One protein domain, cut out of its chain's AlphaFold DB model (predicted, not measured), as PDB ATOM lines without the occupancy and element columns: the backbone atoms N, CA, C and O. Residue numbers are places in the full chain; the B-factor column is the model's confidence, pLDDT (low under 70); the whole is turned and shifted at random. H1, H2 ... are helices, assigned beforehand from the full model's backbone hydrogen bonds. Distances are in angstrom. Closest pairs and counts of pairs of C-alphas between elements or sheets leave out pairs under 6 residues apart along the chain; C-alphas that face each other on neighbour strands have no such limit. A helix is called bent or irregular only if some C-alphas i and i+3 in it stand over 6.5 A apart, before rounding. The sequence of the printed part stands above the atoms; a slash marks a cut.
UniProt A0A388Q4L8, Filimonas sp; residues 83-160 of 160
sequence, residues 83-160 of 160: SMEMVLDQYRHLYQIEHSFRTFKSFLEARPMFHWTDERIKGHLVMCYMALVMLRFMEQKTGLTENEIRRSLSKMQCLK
ATOM      1  N   SER A  83     143.409 177.714 147.816       86.06
ATOM      2  CA  SER A  83     144.514 177.268 148.666       86.06
ATOM      3  C   SER A  83     144.012 176.462 149.872       86.06
ATOM      4  O   SER A  83     142.887 176.626 150.347       86.06
ATOM      5  N   MET A  84     144.853 175.568 150.397       84.12
ATOM      6  CA  MET A  84     144.496 174.752 151.565       84.12
ATOM      7  C   MET A  84     144.115 175.619 152.777       84.12
ATOM      8  O   MET A  84     143.162 175.305 153.487       84.12
ATOM      9  N   GLU A  85     144.825 176.726 152.979       85.19
ATOM     10  CA  GLU A  85     144.621 177.671 154.079       85.19
ATOM     11  C   GLU A  85     143.268 178.379 153.993       85.19
ATOM     12  O   GLU A  85     142.550 178.440 154.990       85.19
ATOM     13  N   MET A  86     142.882 178.839 152.799       85.12
ATOM     14  CA  MET A  86     141.577 179.461 152.565       85.12
ATOM     15  C   MET A  86     140.430 178.464 152.751       85.12
ATOM     16  O   MET A  86     139.401 178.812 153.325       85.12
ATOM     17  N   VAL A  87     140.603 177.204 152.330       86.00
ATOM     18  CA  VAL A  87     139.605 176.158 152.613       86.00
ATOM     19  C   VAL A  87     139.467 175.956 154.122       86.00
ATOM     20  O   VAL A  87     138.351 175.898 154.633       86.00
ATOM     21  N   LEU A  88     140.581 175.875 154.854       85.06
ATOM     22  CA  LEU A  88     140.545 175.740 156.309       85.06
ATOM     23  C   LEU A  88     139.872 176.940 156.981       85.06
ATOM     24  O   LEU A  88     139.084 176.732 157.903       85.06
ATOM     25  N   ASP A  89     140.136 178.158 156.509       84.75
ATOM     26  CA  ASP A  89     139.510 179.384 157.006       84.75
ATOM     27  C   ASP A  89     138.001 179.412 156.783       84.75
ATOM     28  O   ASP A  89     137.231 179.544 157.734       84.75
ATOM     29  N   GLN A  90     137.555 179.132 155.561       84.12
ATOM     30  CA  GLN A  90     136.132 179.080 155.251       84.12
ATOM     31  C   GLN A  90     135.400 178.029 156.098       84.12
ATOM     32  O   GLN A  90     134.283 178.250 156.569       84.12
ATOM     33  N   TYR A  91     136.042 176.888 156.362       83.00
ATOM     34  CA  TYR A  91     135.489 175.867 157.250       83.00
ATOM     35  C   TYR A  91     135.484 176.270 158.732       83.00
ATOM     36  O   TYR A  91     134.714 175.686 159.499       83.00
ATOM     37  N   ARG A  92     136.291 177.249 159.168       78.62
ATOM     38  CA  ARG A  92     136.153 177.852 160.509       78.62
ATOM     39  C   ARG A  92     134.869 178.675 160.606       78.62
ATOM     40  O   ARG A  92     134.202 178.627 161.640       78.62
ATOM     41  N   HIS A  93     134.466 179.342 159.524       81.88
ATOM     42  CA  HIS A  93     133.225 180.125 159.476       81.88
ATOM     43  C   HIS A  93     131.948 179.274 159.540       81.88
ATOM     44  O   HIS A  93     130.890 179.793 159.893       81.88
ATOM     45  N   LEU A  94     132.024 177.957 159.310       83.56
ATOM     46  CA  LEU A  94     130.872 177.058 159.453       83.56
ATOM     47  C   LEU A  94     130.228 177.151 160.848       83.56
ATOM     48  O   LEU A  94     129.004 177.165 160.967       83.56
ATOM     49  N   TYR A  95     131.042 177.302 161.897       82.31
ATOM     50  CA  TYR A  95     130.537 177.498 163.256       82.31
ATOM     51  C   TYR A  95     129.700 178.782 163.389       82.31
ATOM     52  O   TYR A  95     128.695 178.795 164.099       82.31
ATOM     53  N   GLN A  96     130.069 179.857 162.684       84.62
ATOM     54  CA  GLN A  96     129.314 181.115 162.696       84.62
ATOM     55  C   GLN A  96     127.937 180.943 162.039       84.62
ATOM     56  O   GLN A  96     126.942 181.501 162.510       84.62
ATOM     57  N   ILE A  97     127.857 180.122 160.988       86.94
ATOM     58  CA  ILE A  97     126.595 179.763 160.332       86.94
ATOM     59  C   ILE A  97     125.711 178.964 161.298       86.94
ATOM     60  O   ILE A  97     124.552 179.322 161.515       86.94
ATOM     61  N   GLU A  98     126.254 177.927 161.941       89.06
ATOM     62  CA  GLU A  98     125.524 177.137 162.943       89.06
ATOM     63  C   GLU A  98     125.034 177.999 164.111       89.06
ATOM     64  O   GLU A  98     123.888 177.871 164.554       89.06
ATOM     65  N   HIS A  99     125.880 178.913 164.590       89.12
ATOM     66  CA  HIS A  99     125.508 179.868 165.623       89.12
ATOM     67  C   HIS A  99     124.364 180.776 165.167       89.12
ATOM     68  O   HIS A  99     123.401 180.941 165.912       89.12
ATOM     69  N   SER A 100     124.425 181.300 163.942       90.94
ATOM     70  CA  SER A 100     123.365 182.129 163.361       90.94
ATOM     71  C   SER A 100     122.051 181.377 163.233       90.94
ATOM     72  O   SER A 100     121.015 181.913 163.611       90.94
ATOM     73  N   PHE A 101     122.072 180.113 162.811       91.38
ATOM     74  CA  PHE A 101     120.861 179.292 162.785       91.38
ATOM     75  C   PHE A 101     120.299 179.010 164.178       91.38
ATOM     76  O   PHE A 101     119.080 178.953 164.333       91.38
ATOM     77  N   ARG A 102     121.156 178.817 165.186       91.75
ATOM     78  CA  ARG A 102     120.717 178.661 166.580       91.75
ATOM     79  C   ARG A 102     120.029 179.935 167.072       91.75
ATOM     80  O   ARG A 102     118.922 179.854 167.593       91.75
ATOM     81  N   THR A 103     120.639 181.092 166.839       91.44
ATOM     82  CA  THR A 103     120.076 182.404 167.184       91.44
ATOM     83  C   THR A 103     118.756 182.661 166.467       91.44
ATOM     84  O   THR A 103     117.772 183.017 167.108       91.44
ATOM     85  N   PHE A 104     118.711 182.402 165.163       93.00
ATOM     86  CA  PHE A 104     117.519 182.546 164.336       93.00
ATOM     87  C   PHE A 104     116.353 181.692 164.836       93.00
ATOM     88  O   PHE A 104     115.230 182.171 164.946       93.00
ATOM     89  N   LYS A 105     116.618 180.423 165.171       90.12
ATOM     90  CA  LYS A 105     115.581 179.496 165.633       90.12
ATOM     91  C   LYS A 105     115.108 179.823 167.042       90.12
ATOM     92  O   LYS A 105     113.908 179.858 167.243       90.12
ATOM     93  N   SER A 106     116.029 180.003 167.985       89.31
ATOM     94  CA  SER A 106     115.696 180.070 169.410       89.31
ATOM     95  C   SER A 106     115.435 181.487 169.898       89.31
ATOM     96  O   SER A 106     114.416 181.726 170.519       89.31
ATOM     97  N   PHE A 107     116.348 182.425 169.641       88.12
ATOM     98  CA  PHE A 107     116.240 183.772 170.207       88.12
ATOM     99  C   PHE A 107     115.323 184.679 169.394       88.12
ATOM    100  O   PHE A 107     114.554 185.439 169.960       88.12
ATOM    101  N   LEU A 108     115.415 184.603 168.067       90.25
ATOM    102  CA  LEU A 108     114.516 185.341 167.179       90.25
ATOM    103  C   LEU A 108     113.205 184.589 166.948       90.25
ATOM    104  O   LEU A 108     112.398 185.025 166.139       90.25
ATOM    105  N   GLU A 109     113.026 183.453 167.629       91.25
ATOM    106  CA  GLU A 109     111.793 182.672 167.660       91.25
ATOM    107  C   GLU A 109     111.240 182.327 166.273       91.25
ATOM    108  O   GLU A 109     110.040 182.129 166.103       91.25
ATOM    109  N   ALA A 110     112.104 182.133 165.264       91.62
ATOM    110  CA  ALA A 110     111.662 181.520 164.007       91.62
ATOM    111  C   ALA A 110     111.029 180.135 164.260       91.62
ATOM    112  O   ALA A 110     110.299 179.610 163.414       91.62
ATOM    113  N   ARG A 111     111.323 179.532 165.425       88.56
ATOM    114  CA  ARG A 111     110.579 178.422 166.024       88.56
ATOM    115  C   ARG A 111     110.393 178.689 167.530       88.56
ATOM    116  O   ARG A 111     111.390 178.959 168.191       88.56
ATOM    117  N   PRO A 112     109.191 178.520 168.105       86.25
ATOM    118  CA  PRO A 112     107.976 177.959 167.507       86.25
ATOM    119  C   PRO A 112     107.261 178.929 166.553       86.25
ATOM    120  O   PRO A 112     107.404 180.137 166.653       86.25
ATOM    121  N   MET A 113     106.495 178.383 165.608       88.56
ATOM    122  CA  MET A 113     105.734 179.162 164.631       88.56
ATOM    123  C   MET A 113     104.245 178.891 164.838       88.56
ATOM    124  O   MET A 113     103.773 177.798 164.544       88.56
ATOM    125  N   PHE A 114     103.517 179.879 165.358       90.25
ATOM    126  CA  PHE A 114     102.087 179.768 165.687       90.25
ATOM    127  C   PHE A 114     101.177 180.385 164.612       90.25
ATOM    128  O   PHE A 114     100.067 180.837 164.891       90.25
ATOM    129  N   HIS A 115     101.663 180.441 163.371       91.44
ATOM    130  CA  HIS A 115     100.936 180.974 162.224       91.44
ATOM    131  C   HIS A 115     100.424 179.837 161.338       91.44
ATOM    132  O   HIS A 115     101.133 178.859 161.122       91.44
ATOM    133  N   TRP A 116      99.211 180.001 160.809       92.25
ATOM    134  CA  TRP A 116      98.500 178.959 160.056       92.25
ATOM    135  C   TRP A 116      98.368 179.255 158.558       92.25
ATOM    136  O   TRP A 116      98.015 178.362 157.796       92.25
ATOM    137  N   THR A 117      98.638 180.492 158.126       95.75
ATOM    138  CA  THR A 117      98.600 180.884 156.710       95.75
ATOM    139  C   THR A 117     100.004 181.127 156.173       95.75
ATOM    140  O   THR A 117     100.854 181.697 156.862       95.75
ATOM    141  N   ASP A 118     100.228 180.758 154.913       95.44
ATOM    142  CA  ASP A 118     101.523 180.902 154.238       95.44
ATOM    143  C   ASP A 118     102.061 182.334 154.281       95.44
ATOM    144  O   ASP A 118     103.257 182.546 154.482       95.44
ATOM    145  N   GLU A 119     101.194 183.334 154.121       96.62
ATOM    146  CA  GLU A 119     101.589 184.745 154.164       96.62
ATOM    147  C   GLU A 119     102.118 185.154 155.541       96.62
ATOM    148  O   GLU A 119     103.168 185.791 155.639       96.62
ATOM    149  N   ARG A 120     101.439 184.742 156.619       95.12
ATOM    150  CA  ARG A 120     101.868 185.035 157.996       95.12
ATOM    151  C   ARG A 120     103.153 184.290 158.347       95.12
ATOM    152  O   ARG A 120     104.036 184.870 158.971       95.12
ATOM    153  N   ILE A 121     103.283 183.042 157.898       95.19
ATOM    154  CA  ILE A 121     104.501 182.235 158.048       95.19
ATOM    155  C   ILE A 121     105.693 182.921 157.367       95.19
ATOM    156  O   ILE A 121     106.742 183.105 157.989       95.19
ATOM    157  N   LYS A 122     105.530 183.344 156.107       95.81
ATOM    158  CA  LYS A 122     106.564 184.077 155.360       95.81
ATOM    159  C   LYS A 122     106.911 185.394 156.052       95.81
ATOM    160  O   LYS A 122     108.091 185.675 156.235       95.81
ATOM    161  N   GLY A 123     105.904 186.156 156.481       95.62
ATOM    162  CA  GLY A 123     106.092 187.413 157.205       95.62
ATOM    163  C   GLY A 123     106.930 187.241 158.473       95.62
ATOM    164  O   GLY A 123     107.907 187.963 158.656       95.62
ATOM    165  N   HIS A 124     106.614 186.239 159.299       95.25
ATOM    166  CA  HIS A 124     107.388 185.920 160.506       95.25
ATOM    167  C   HIS A 124     108.848 185.606 160.185       95.25
ATOM    168  O   HIS A 124     109.753 186.225 160.735       95.25
ATOM    169  N   LEU A 125     109.094 184.707 159.227       95.25
ATOM    170  CA  LEU A 125     110.456 184.340 158.832       95.25
ATOM    171  C   LEU A 125     111.260 185.536 158.308       95.25
ATOM    172  O   LEU A 125     112.442 185.656 158.631       95.25
ATOM    173  N   VAL A 126     110.631 186.423 157.532       96.25
ATOM    174  CA  VAL A 126     111.263 187.652 157.035       96.25
ATOM    175  C   VAL A 126     111.595 188.596 158.190       96.25
ATOM    176  O   VAL A 126     112.716 189.094 158.249       96.25
ATOM    177  N   MET A 127     110.684 188.790 159.145       95.50
ATOM    178  CA  MET A 127     110.933 189.607 160.339       95.50
ATOM    179  C   MET A 127     112.089 189.056 161.179       95.50
ATOM    180  O   MET A 127     113.026 189.794 161.492       95.50
ATOM    181  N   CYS A 128     112.087 187.752 161.474       95.38
ATOM    182  CA  CYS A 128     113.194 187.088 162.164       95.38
ATOM    183  C   CYS A 128     114.510 187.254 161.392       95.38
ATOM    184  O   CYS A 128     115.569 187.433 161.989       95.38
ATOM    185  N   TYR A 129     114.472 187.192 160.059       95.62
ATOM    186  CA  TYR A 129     115.675 187.302 159.241       95.62
ATOM    187  C   TYR A 129     116.225 188.729 159.252       95.62
ATOM    188  O   TYR A 129     117.421 188.918 159.463       95.62
ATOM    189  N   MET A 130     115.364 189.738 159.115       97.06
ATOM    190  CA  MET A 130     115.764 191.141 159.233       97.06
ATOM    191  C   MET A 130     116.370 191.434 160.610       97.06
ATOM    192  O   MET A 130     117.433 192.049 160.687       97.06
ATOM    193  N   ALA A 131     115.763 190.924 161.685       95.25
ATOM    194  CA  ALA A 131     116.309 191.052 163.033       95.25
ATOM    195  C   ALA A 131     117.691 190.384 163.169       95.25
ATOM    196  O   ALA A 131     118.588 190.946 163.796       95.25
ATOM    197  N   LEU A 132     117.902 189.220 162.538       95.06
ATOM    198  CA  LEU A 132     119.208 188.553 162.511       95.06
ATOM    199  C   LEU A 132     120.259 189.397 161.786       95.06
ATOM    200  O   LEU A 132     121.379 189.527 162.276       95.06
ATOM    201  N   VAL A 133     119.906 189.969 160.633       95.38
ATOM    202  CA  VAL A 133     120.802 190.840 159.859       95.38
ATOM    203  C   VAL A 133     121.186 192.072 160.677       95.38
ATOM    204  O   VAL A 133     122.368 192.396 160.763       95.38
ATOM    205  N   MET A 134     120.220 192.717 161.338       95.31
ATOM    206  CA  MET A 134     120.482 193.857 162.225       95.31
ATOM    207  C   MET A 134     121.396 193.475 163.392       95.31
ATOM    208  O   MET A 134     122.345 194.197 163.689       95.31
ATOM    209  N   LEU A 135     121.155 192.325 164.027       94.44
ATOM    210  CA  LEU A 135     121.991 191.813 165.112       94.44
ATOM    211  C   LEU A 135     123.443 191.610 164.665       94.44
ATOM    212  O   LEU A 135     124.356 192.117 165.313       94.44
ATOM    213  N   ARG A 136     123.654 190.949 163.521       93.62
ATOM    214  CA  ARG A 136     124.992 190.715 162.953       93.62
ATOM    215  C   ARG A 136     125.677 192.019 162.548       93.62
ATOM    216  O   ARG A 136     126.874 192.183 162.770       93.62
ATOM    217  N   PHE A 137     124.919 192.970 162.006       95.00
ATOM    218  CA  PHE A 137     125.424 194.305 161.702       95.00
ATOM    219  C   PHE A 137     125.886 195.040 162.969       95.00
ATOM    220  O   PHE A 137     126.965 195.630 162.973       95.00
ATOM    221  N   MET A 138     125.116 194.971 164.061       95.00
ATOM    222  CA  MET A 138     125.504 195.557 165.346       95.00
ATOM    223  C   MET A 138     126.766 194.905 165.916       95.00
ATOM    224  O   MET A 138     127.661 195.629 166.343       95.00
ATOM    225  N   GLU A 139     126.886 193.576 165.879       93.81
ATOM    226  CA  GLU A 139     128.112 192.874 166.298       93.81
ATOM    227  C   GLU A 139     129.325 193.351 165.496       93.81
ATOM    228  O   GLU A 139     130.351 193.703 166.073       93.81
ATOM    229  N   GLN A 140     129.194 193.458 164.169       93.81
ATOM    230  CA  GLN A 140     130.282 193.926 163.311       93.81
ATOM    231  C   GLN A 140     130.662 195.390 163.582       93.81
ATOM    232  O   GLN A 140     131.838 195.742 163.511       93.81
ATOM    233  N   LYS A 141     129.686 196.261 163.858       96.56
ATOM    234  CA  LYS A 141     129.930 197.696 164.078       96.56
ATOM    235  C   LYS A 141     130.436 198.027 165.476       96.56
ATOM    236  O   LYS A 141     131.207 198.968 165.617       96.56
ATOM    237  N   THR A 142     129.986 197.295 166.488       94.62
ATOM    238  CA  THR A 142     130.304 197.583 167.895       94.62
ATOM    239  C   THR A 142     131.431 196.711 168.441       94.62
ATOM    240  O   THR A 142     132.035 197.070 169.445       94.62
ATOM    241  N   GLY A 143     131.705 195.561 167.814       93.44
ATOM    242  CA  GLY A 143     132.615 194.546 168.346       93.44
ATOM    243  C   GLY A 143     132.074 193.800 169.573       93.44
ATOM    244  O   GLY A 143     132.770 192.940 170.109       93.44
ATOM    245  N   LEU A 144     130.853 194.110 170.021       94.06
ATOM    246  CA  LEU A 144     130.200 193.433 171.137       94.06
ATOM    247  C   LEU A 144     129.716 192.047 170.717       94.06
ATOM    248  O   LEU A 144     129.320 191.821 169.573       94.06
ATOM    249  N   THR A 145     129.687 191.123 171.671       92.56
ATOM    250  CA  THR A 145     129.108 189.797 171.465       92.56
ATOM    251  C   THR A 145     127.582 189.857 171.398       92.56
ATOM    252  O   THR A 145     126.937 190.703 172.026       92.56
ATOM    253  N   GLU A 146     126.980 188.879 170.717       91.25
ATOM    254  CA  GLU A 146     125.531 188.656 170.677       91.25
ATOM    255  C   GLU A 146     124.848 188.825 172.048       91.25
ATOM    256  O   GLU A 146     123.815 189.483 172.168       91.25
ATOM    257  N   ASN A 147     125.431 188.256 173.107       91.56
ATOM    258  CA  ASN A 147     124.859 188.297 174.454       91.56
ATOM    259  C   ASN A 147     124.919 189.692 175.090       91.56
ATOM    260  O   ASN A 147     124.015 190.056 175.842       91.56
ATOM    261  N   GLU A 148     125.958 190.472 174.812       93.88
ATOM    262  CA  GLU A 148     126.088 191.840 175.320       93.88
ATOM    263  C   GLU A 148     125.097 192.777 174.637       93.88
ATOM    264  O   GLU A 148     124.419 193.554 175.316       93.88
ATOM    265  N   ILE A 149     124.938 192.645 173.316       93.00
ATOM    266  CA  ILE A 149     123.933 193.393 172.554       93.00
ATOM    267  C   ILE A 149     122.538 193.045 173.059       93.00
ATOM    268  O   ILE A 149     121.768 193.944 173.387       93.00
ATOM    269  N   ARG A 150     122.229 191.755 173.229       89.69
ATOM    270  CA  ARG A 150     120.953 191.309 173.808       89.69
ATOM    271  C   ARG A 150     120.678 191.936 175.163       89.69
ATOM    272  O   ARG A 150     119.626 192.528 175.353       89.69
ATOM    273  N   ARG A 151     121.629 191.835 176.094       90.25
ATOM    274  CA  ARG A 151     121.490 192.415 177.439       90.25
ATOM    275  C   ARG A 151     121.263 193.922 177.379       90.25
ATOM    276  O   ARG A 151     120.491 194.443 178.177       90.25
ATOM    277  N   SER A 152     121.925 194.608 176.453       91.19
ATOM    278  CA  SER A 152     121.770 196.050 176.264       91.19
ATOM    279  C   SER A 152     120.380 196.394 175.727       91.19
ATOM    280  O   SER A 152     119.702 197.231 176.315       91.19
ATOM    281  N   LEU A 153     119.908 195.687 174.695       88.19
ATOM    282  CA  LEU A 153     118.563 195.860 174.138       88.19
ATOM    283  C   LEU A 153     117.471 195.548 175.171       88.19
ATOM    284  O   LEU A 153     116.533 196.325 175.316       88.19
ATOM    285  N   SER A 154     117.620 194.473 175.949       86.62
ATOM    286  CA  SER A 154     116.673 194.127 177.018       86.62
ATOM    287  C   SER A 154     116.589 195.201 178.105       86.62
ATOM    288  O   SER A 154     115.517 195.418 178.654       86.62
ATOM    289  N   LYS A 155     117.689 195.904 178.411       87.56
ATOM    290  CA  LYS A 155     117.672 197.036 179.355       87.56
ATOM    291  C   LYS A 155     116.975 198.276 178.791       87.56
ATOM    292  O   LYS A 155     116.482 199.086 179.567       87.56
ATOM    293  N   MET A 156     116.972 198.442 177.469       87.38
ATOM    294  CA  MET A 156     116.323 199.564 176.784       87.38
ATOM    295  C   MET A 156     114.825 199.336 176.562       87.38
ATOM    296  O   MET A 156     114.108 200.274 176.220       87.38
ATOM    297  N   GLN A 157     114.337 198.106 176.735       81.00
ATOM    298  CA  GLN A 157     112.923 197.798 176.589       81.00
ATOM    299  C   GLN A 157     112.128 198.461 177.725       81.00
ATOM    300  O   GLN A 157     112.191 198.045 178.877       81.00
ATOM    301  N   CYS A 158     111.359 199.500 177.394       64.50
ATOM    302  CA  CYS A 158     110.536 200.258 178.347       64.50
ATOM    303  C   CYS A 158     109.258 199.529 178.807       64.50
ATOM    304  O   CYS A 158     108.441 200.122 179.506       64.50
ATOM    305  N   LEU A 159     109.057 198.269 178.410       60.84
ATOM    306  CA  LEU A 159     107.897 197.465 178.789       60.84
ATOM    307  C   LEU A 159     108.321 196.458 179.863       60.84
ATOM    308  O   LEU A 159     109.092 195.541 179.578       60.84
ATOM    309  N   LYS A 160     107.832 196.680 181.086       48.75
ATOM    310  CA  LYS A 160     107.788 195.699 182.176       48.75
ATOM    311  C   LYS A 160     106.415 195.048 182.212       48.75
ATOM    312  O   LYS A 160     105.434 195.794 182.000       48.75
TER     313      LYS A 160
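What this domain is: This is residues 83 to 160 of the 160 residues of a protein of Filimonas sp (UniProt A0A388Q4L8). One long helix, H2, makes a spine; a second long helix, H1, meets the middle of this spine at a slant with its last part, while most of H1 sticks out as a free arm. The short helix H3 turns off near the other end of H2, after a tight link, about perpendicular to it, and residues 151 to 160 stick out beyond. The printed part has 78 residues with three named helices, in the order H1, H2, H3, and no named strand; its class is all helix. The whole is loose, with a radius of gyration of the C-alphas of 15.6 A, and flat, with spans of 48 by 33 by 16 A.

Where its parts are: H2, the longest helix by residues, holds residues 118 to 142 and measures 36.0 A from first to last C-alpha. It begins at C-alpha 118 at (101.523, 180.902, 154.238) and ends at C-alpha 142 at (130.304, 197.583, 167.895). H1 holds residues 84 to 107, 35.0 A long, and begins at C-alpha 84 at (144.496, 174.752, 151.565). H1 is neither bent nor irregular, but only just: C-alphas 92 and 95 are 6.3 A apart. H3 holds residues 146 to 156 and ends at C-alpha 156 at (116.323, 199.564, 176.784).

How they stand to each other: H2 touches both H1 and H3. H1 touches it with residues 100 to 104 alone, on residues 128 to 132 of H2 alone; the closest C-alphas are those of Phe 104 and Leu 132, 6.5 A apart. The two helices stand at a steep tilt of 56 degrees and run opposite ways. H3 touches H2 at residues 135 to 139 of H2 alone; the closest C-alphas are those of Glu 139 and Glu 146, 6.6 A apart. Their lines are about perpendicular, at 78 degrees. H1 and H3 are apart. In H2 and H3 every O i to N i+4 pair is within hydrogen-bond range; in H1 17 of 20 are.

The domain as a whole: The two C-alphas farthest apart are those of Ser 83 and Lys 160, 53.0 A. Residues 83 to 99, of which 84 to 99 belong to H1, stand free, as do residues 151 to 160, of which 151 to 156 belong to H3. Without these stretches the body has 51 residues and spans 38 by 15 by 14 A. The link from H1 to H2, with 10 residues, is short; that from H2 to H3, with 3, is tight. The printed part has no cut and ends at the chain's last residue, Lys 160. The mean pLDDT of the printed part is 89.5; residues 158 to 160 are under 70.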